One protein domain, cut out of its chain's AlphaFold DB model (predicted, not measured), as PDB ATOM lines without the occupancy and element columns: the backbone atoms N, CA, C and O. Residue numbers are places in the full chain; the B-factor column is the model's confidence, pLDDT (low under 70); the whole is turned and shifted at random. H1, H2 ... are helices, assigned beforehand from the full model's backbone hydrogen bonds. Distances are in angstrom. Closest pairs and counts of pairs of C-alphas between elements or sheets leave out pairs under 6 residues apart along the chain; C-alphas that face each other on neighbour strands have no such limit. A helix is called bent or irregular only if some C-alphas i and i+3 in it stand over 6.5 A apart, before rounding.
ATOM      1  N   ASN A  99       0.175 -12.871 -22.460       90.00
ATOM      2  CA  ASN A  99       0.743 -13.831 -23.408       90.00
ATOM      3  C   ASN A  99       0.762 -15.276 -22.869       90.00
ATOM      4  O   ASN A  99       0.838 -16.208 -23.666       90.00
ATOM      5  N   LEU A 100       0.638 -15.486 -21.552       91.44
ATOM      6  CA  LEU A 100       0.480 -16.822 -20.981       91.44
ATOM      7  C   LEU A 100      -0.949 -17.362 -21.062       91.44
ATOM      8  O   LEU A 100      -1.128 -18.556 -20.837       91.44
ATOM      9  N   ILE A 101      -1.969 -16.548 -21.364       91.19
ATOM     10  CA  ILE A 101      -3.369 -17.014 -21.399       91.19
ATOM     11  C   ILE A 101      -3.545 -18.195 -22.375       91.19
ATOM     12  O   ILE A 101      -3.982 -19.254 -21.917       91.19
ATOM     13  N   PRO A 102      -3.112 -18.113 -23.652       93.31
ATOM     14  CA  PRO A 102      -3.257 -19.231 -24.587       93.31
ATOM     15  C   PRO A 102      -2.444 -20.465 -24.171       93.31
ATOM     16  O   PRO A 102      -2.832 -21.602 -24.432       93.31
ATOM     17  N   ILE A 103      -1.307 -20.257 -23.498       93.00
ATOM     18  CA  ILE A 103      -0.448 -21.346 -23.014       93.00
ATOM     19  C   ILE A 103      -1.131 -22.078 -21.852       93.00
ATOM     20  O   ILE A 103      -1.181 -23.306 -21.838       93.00
ATOM     21  N   LYS A 104      -1.719 -21.339 -20.906       92.38
ATOM     22  CA  LYS A 104      -2.505 -21.892 -19.792       92.38
ATOM     23  C   LYS A 104      -3.707 -22.691 -20.291       92.38
ATOM     24  O   LYS A 104      -3.975 -23.770 -19.764       92.38
ATOM     25  N   GLU A 105      -4.391 -22.193 -21.322       93.06
ATOM     26  CA  GLU A 105      -5.490 -22.897 -21.993       93.06
ATOM     27  C   GLU A 105      -5.012 -24.195 -22.652       93.06
ATOM     28  O   GLU A 105      -5.612 -25.243 -22.422       93.06
ATOM     29  N   LYS A 106      -3.889 -24.160 -23.386       92.88
ATOM     30  CA  LYS A 106      -3.268 -25.350 -23.996       92.88
ATOM     31  C   LYS A 106      -2.887 -26.410 -22.957       92.88
ATOM     32  O   LYS A 106      -3.066 -27.597 -23.208       92.88
ATOM     33  N   ILE A 107      -2.361 -25.993 -21.804       94.44
ATOM     34  CA  ILE A 107      -1.996 -26.893 -20.695       94.44
ATOM     35  C   ILE A 107      -3.246 -27.398 -19.946       94.44
ATOM     36  O   ILE A 107      -3.207 -28.445 -19.304       94.44
ATOM     37  N   GLY A 108      -4.360 -26.663 -19.998       93.94
ATOM     38  CA  GLY A 108      -5.581 -26.983 -19.256       93.94
ATOM     39  C   GLY A 108      -5.484 -26.696 -17.754       93.94
ATOM     40  O   GLY A 108      -6.227 -27.276 -16.963       93.94
ATOM     41  N   LYS A 109      -4.570 -25.810 -17.327       89.81
ATOM     42  CA  LYS A 109      -4.371 -25.440 -15.915       89.81
ATOM     43  C   LYS A 109      -4.482 -23.936 -15.717       89.81
ATOM     44  O   LYS A 109      -3.868 -23.151 -16.429       89.81
ATOM     45  N   LYS A 110      -5.192 -23.522 -14.659       86.69
ATOM     46  CA  LYS A 110      -5.291 -22.105 -14.261       86.69
ATOM     47  C   LYS A 110      -3.960 -21.547 -13.735       86.69
ATOM     48  O   LYS A 110      -3.673 -20.366 -13.912       86.69
ATOM     49  N   ARG A 111      -3.171 -22.395 -13.067       87.38
ATOM     50  CA  ARG A 111      -1.867 -22.072 -12.464       87.38
ATOM     51  C   ARG A 111      -0.844 -23.164 -12.815       87.38
ATOM     52  O   ARG A 111      -0.570 -24.012 -11.970       87.38
ATOM     53  N   PRO A 112      -0.371 -23.225 -14.070       90.50
ATOM     54  CA  PRO A 112       0.682 -24.160 -14.441       90.50
ATOM     55  C   PRO A 112       2.004 -23.765 -13.775       90.50
ATOM     56  O   PRO A 112       2.246 -22.588 -13.498       90.50
ATOM     57  N   ARG A 113       2.860 -24.753 -13.527       88.88
ATOM     58  CA  ARG A 113       4.242 -24.545 -13.080       88.88
ATOM     59  C   ARG A 113       5.077 -23.984 -14.232       88.88
ATOM     60  O   ARG A 113       4.752 -24.209 -15.397       88.88
ATOM     61  N   LEU A 114       6.192 -23.322 -13.913       89.00
ATOM     62  CA  LEU A 114       7.109 -22.786 -14.926       89.00
ATOM     63  C   LEU A 114       7.572 -23.869 -15.914       89.00
ATOM     64  O   LEU A 114       7.540 -23.635 -17.115       89.00
ATOM     65  N   VAL A 115       7.911 -25.068 -15.422       88.44
ATOM     66  CA  VAL A 115       8.318 -26.210 -16.264       88.44
ATOM     67  C   VAL A 115       7.242 -26.550 -17.299       88.44
ATOM     68  O   VAL A 115       7.544 -26.686 -18.474       88.44
ATOM     69  N   GLU A 116       5.970 -26.578 -16.894       90.44
ATOM     70  CA  GLU A 116       4.857 -26.905 -17.795       90.44
ATOM     71  C   GLU A 116       4.662 -25.833 -18.877       90.44
ATOM     72  O   GLU A 116       4.299 -26.147 -20.009       90.44
ATOM     73  N   ILE A 117       4.907 -24.564 -18.537       91.75
ATOM     74  CA  ILE A 117       4.887 -23.459 -19.502       91.75
ATOM     75  C   ILE A 117       6.044 -23.594 -20.485       91.75
ATOM     76  O   ILE A 117       5.814 -23.487 -21.689       91.75
ATOM     77  N   CYS A 118       7.259 -23.829 -19.987       91.19
ATOM     78  CA  CYS A 118       8.452 -23.995 -20.809       91.19
ATOM     79  C   CYS A 118       8.295 -25.161 -21.790       91.19
ATOM     80  O   CYS A 118       8.464 -24.968 -22.995       91.19
ATOM     81  N   ASP A 119       7.839 -26.320 -21.311       89.81
ATOM     82  CA  ASP A 119       7.559 -27.487 -22.149       89.81
ATOM     83  C   ASP A 119       6.515 -27.159 -23.230       89.81
ATOM     84  O   ASP A 119       6.676 -27.507 -24.403       89.81
ATOM     85  N   ALA A 120       5.457 -26.419 -22.875       90.19
ATOM     86  CA  ALA A 120       4.401 -26.041 -23.813       90.19
ATOM     87  C   ALA A 120       4.875 -25.118 -24.952       90.19
ATOM     88  O   ALA A 120       4.216 -25.095 -26.005       90.19
ATOM     89  N   VAL A 121       5.984 -24.393 -24.755       90.69
ATOM     90  CA  VAL A 121       6.631 -23.519 -25.751       90.69
ATOM     91  C   VAL A 121       7.923 -24.109 -26.335       90.69
ATOM     92  O   VAL A 121       8.581 -23.447 -27.133       90.69
ATOM     93  N   GLY A 122       8.268 -25.353 -25.991       90.19
ATOM     94  CA  GLY A 122       9.435 -26.060 -26.528       90.19
ATOM     95  C   GLY A 122      10.776 -25.663 -25.902       90.19
ATOM     96  O   GLY A 122      11.813 -25.852 -26.533       90.19
ATOM     97  N   ILE A 123      10.768 -25.105 -24.690       87.94
ATOM     98  CA  ILE A 123      11.972 -24.813 -23.904       87.94
ATOM     99  C   ILE A 123      12.208 -25.975 -22.938       87.94
ATOM    100  O   ILE A 123      11.405 -26.198 -22.037       87.94
ATOM    101  N   ASP A 124      13.325 -26.686 -23.098       83.81
ATOM    102  CA  ASP A 124      13.689 -27.789 -22.206       83.81
ATOM    103  C   ASP A 124      14.030 -27.282 -20.792       83.81
ATOM    104  O   ASP A 124      14.951 -26.486 -20.596       83.81
ATOM    105  N   CYS A 125      13.278 -27.762 -19.800       75.44
ATOM    106  CA  CYS A 125      13.492 -27.502 -18.374       75.44
ATOM    107  C   CYS A 125      13.777 -28.778 -17.567       75.44
ATOM    108  O   CYS A 125      13.615 -28.788 -16.346       75.44
ATOM    109  N   SER A 126      14.231 -29.847 -18.228       72.44
ATOM    110  CA  SER A 126      14.511 -31.159 -17.627       72.44
ATOM    111  C   SER A 126      15.454 -31.114 -16.419       72.44
ATOM    112  O   SER A 126      15.319 -31.929 -15.506       72.44
ATOM    113  N   HIS A 127      16.349 -30.123 -16.345       70.50
ATOM    114  CA  HIS A 127      17.232 -29.906 -15.198       70.50
ATOM    115  C   HIS A 127      16.477 -29.700 -13.870       70.50
ATOM    116  O   HIS A 127      16.993 -30.090 -12.824       70.50
ATOM    117  N   LYS A 128      15.252 -29.147 -13.885       67.62
ATOM    118  CA  LYS A 128      14.445 -28.980 -12.662       67.62
ATOM    119  C   LYS A 128      13.923 -30.313 -12.117       67.62
ATOM    120  O   LYS A 128      13.863 -30.481 -10.904       67.62
ATOM    121  N   ASN A 129      13.651 -31.289 -12.984       65.56
ATOM    122  CA  ASN A 129      13.202 -32.619 -12.554       65.56
ATOM    123  C   ASN A 129      14.299 -33.364 -11.768       65.56
ATOM    124  O   ASN A 129      14.002 -34.080 -10.821       65.56
ATOM    125  N   ILE A 130      15.576 -33.137 -12.103       65.81
ATOM    126  CA  ILE A 130      16.721 -33.757 -11.408       65.81
ATOM    127  C   ILE A 130      16.819 -33.277  -9.948       65.81
ATOM    128  O   ILE A 130      17.174 -34.047  -9.048       65.81
ATOM    129  N   MET A 131      16.514 -31.999  -9.703       63.81
ATOM    130  CA  MET A 131      16.516 -31.429  -8.354       63.81
ATOM    131  C   MET A 131      15.338 -31.943  -7.527       63.81
ATOM    132  O   MET A 131      15.535 -32.279  -6.359       63.81
ATOM    133  N   ASP A 132      14.156 -32.069  -8.137       65.12
ATOM    134  CA  ASP A 132      12.973 -32.650  -7.492       65.12
ATOM    135  C   ASP A 132      13.239 -34.103  -7.057       65.12
ATOM    136  O   ASP A 132      13.049 -34.433  -5.883       65.12
ATOM    137  N   ASP A 133      13.789 -34.938  -7.948       68.12
ATOM    138  CA  ASP A 133      14.148 -36.334  -7.650       68.12
ATOM    139  C   ASP A 133      15.146 -36.434  -6.485       68.12
ATOM    140  O   ASP A 133      15.015 -37.273  -5.588       68.12
ATOM    141  N   SER A 134      16.143 -35.547  -6.465       64.06
ATOM    142  CA  SER A 134      17.143 -35.495  -5.395       64.06
ATOM    143  C   SER A 134      16.518 -35.057  -4.067       64.06
ATOM    144  O   SER A 134      16.756 -35.673  -3.025       64.06
ATOM    145  N   ALA A 135      15.673 -34.023  -4.084       63.78
ATOM    146  CA  ALA A 135      14.988 -33.523  -2.896       63.78
ATOM    147  C   ALA A 135      14.026 -34.565  -2.298       63.78
ATOM    148  O   ALA A 135      13.933 -34.688  -1.072       63.78
ATOM    149  N   GLU A 136      13.336 -35.352  -3.128       66.62
ATOM    150  CA  GLU A 136      12.491 -36.458  -2.667       66.62
ATOM    151  C   GLU A 136      13.297 -37.568  -1.983       66.62
ATOM    152  O   GLU A 136      12.890 -38.058  -0.922       66.62
ATOM    153  N   GLN A 137      14.466 -37.928  -2.520       68.81
ATOM    154  CA  GLN A 137      15.356 -38.910  -1.890       68.81
ATOM    155  C   GLN A 137      15.788 -38.470  -0.481       68.81
ATOM    156  O   GLN A 137      15.762 -39.282   0.450       68.81
ATOM    157  N   PHE A 138      16.102 -37.185  -0.287       62.03
ATOM    158  CA  PHE A 138      16.442 -36.630   1.029       62.03
ATOM    159  C   PHE A 138      15.249 -36.597   1.995       62.03
ATOM    160  O   PHE A 138      15.384 -36.947   3.172       62.03
ATOM    161  N   LYS A 139      14.050 -36.238   1.519       59.66
ATOM    162  CA  LYS A 139      12.830 -36.249   2.350       59.66
ATOM    163  C   LYS A 139      12.483 -37.650   2.846       59.66
ATOM    164  O   LYS A 139      12.059 -37.809   3.990       59.66
ATOM    165  N   ASN A 140      12.682 -38.664   2.008       58.44
ATOM    166  CA  ASN A 140      12.395 -40.054   2.355       58.44
ATOM    167  C   ASN A 140      13.452 -40.677   3.280       58.44
ATOM    168  O   ASN A 140      13.117 -41.551   4.073       58.44
ATOM    169  N   SER A 141      14.696 -40.198   3.242       56.41
ATOM    170  CA  SER A 141      15.762 -40.635   4.159       56.41
ATOM    171  C   SER A 141      15.730 -39.925   5.520       56.41
ATOM    172  O   SER A 141      16.208 -40.476   6.509       56.41
ATOM    173  N   SER A 142      15.087 -38.757   5.612       51.44
ATOM    174  CA  SER A 142      14.934 -37.982   6.856       51.44
ATOM    175  C   SER A 142      13.760 -38.434   7.746       51.44
ATOM    176  O   SER A 142      13.589 -37.910   8.842       51.44
ATOM    177  N   LYS A 143      12.946 -39.402   7.298       44.31
ATOM    178  CA  LYS A 143      11.820 -39.984   8.063       44.31
ATOM    179  C   LYS A 143      12.211 -41.174   8.958       44.31
ATOM    180  O   LYS A 143      11.333 -41.808   9.535       44.31
ATOM    181  N   CYS A 144      13.503 -41.477   9.082       38.69
ATOM    182  CA  CYS A 144      14.025 -42.519   9.967       38.69
ATOM    183  C   CYS A 144      14.633 -41.916  11.244       38.69
ATOM    184  O   CYS A 144      15.840 -42.021  11.428       38.69
ATOM    185  N   TYR A 145      13.820 -41.291  12.101       38.16
ATOM    186  CA  TYR A 145      14.107 -41.082  13.530       38.16
ATOM    187  C   TYR A 145      12.802 -41.061  14.323       38.16
ATOM    188  O   TYR A 145      11.859 -40.369  13.876       38.16
TER     189      TYR A 145
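Overview. This is residues 99 to 145 of the 145 residues of the protein "RNase_H_2 domain-containing protein" of Candidatus Nitrosopumilus salaria BD31 (UniProt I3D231). One long helix, H3, reaches out as an arm from a small head made of two short helices, H1 and H2, which pack on each other about perpendicular. Residues 130 to 145, of which 130 to 141 belong to H3, stick out from the rest, which without them spans 25 by 15 by 12 A, and H3 comes near the head beside H2, at Lys 128. The printed part has 47 residues with three named helices, in the order H1, H2, H3 along the chain, and no named strand; the class is all helix. The whole is extended, with a radius of gyration of the C-alphas of 14.8 A, and the C-alphas span 47 by 21 by 12 A along their three main axes.

Arrangement. The longest helix is H3, residues 126 to 141, and it touches no helix. It is near H2, residues 114 to 120: the two are close but not clearly touching, with 1 pair of C-alphas within 8 A. That closest pair is the C-alphas of Val 115 and Lys 128, 7.6 A apart. The lines of H2 and H3 stand at a steep tilt of 43 degrees and run opposite ways, and their centres are 18.3 A apart. On from H2 comes H1, residues 99 to 107, which touches H2 with 7 pairs of C-alphas within 8 A. The closest C-alphas of H1 and H2 are those of Ile 103 and Ile 117, 6.7 A apart. Their lines are about perpendicular, at 75 degrees, and their centres are 10.2 A apart. H1 and H3 are apart. In H2 every backbone O i to N i+4 pair is within hydrogen-bond range, while in H1 it is 4 of 5 and in H3 10 of 12.

Along the chain. H3, Ser 126 to Ser 141, has 16 residues and measures 23.8 A from first to last C-alpha. It begins with C-alpha 126 at (14.511, -31.159, -17.627) and ends with C-alpha 141 at (15.762, -40.635, 4.159), where the third coordinate has passed from negative to positive. H2, Leu 114 to Ala 120, has 7 residues and measures 9.8 A from first to last C-alpha. H1, Asn 99 to Ile 107, has 9 residues and measures 13.6 A, with C-alpha 99 at (0.743, -13.831, -23.408). H1 is irregular, but only just: C-alphas 99 and 102 are 6.8 A apart, against about 5 A in a regular helix, and its line is a rough one. No helix is bent.

Size, cuts and confidence. The two C-alphas farthest apart are those of Asn 99 and Tyr 145, the first and last printed residues, at 47.8 A. Without residues 130 to 145, which stand free, the body has 31 residues spanning 25 by 15 by 12 A, with a radius of gyration of 9.0 A. The link from H1 to H2 is short, with 6 residues between them, and the link from H2 to H3 is tight, with 5; no link is long. The printed part has no cut, and residue 145 is the last residue of the full chain of 145. The mean pLDDT of the printed part is 77.4. It is under 70, low confidence, in 18 residues, 128 to 145, of which 128 to 141 belong to H3. The mean pLDDT of H3 is 65, while that of H1 is 92 and that of H2 is 90.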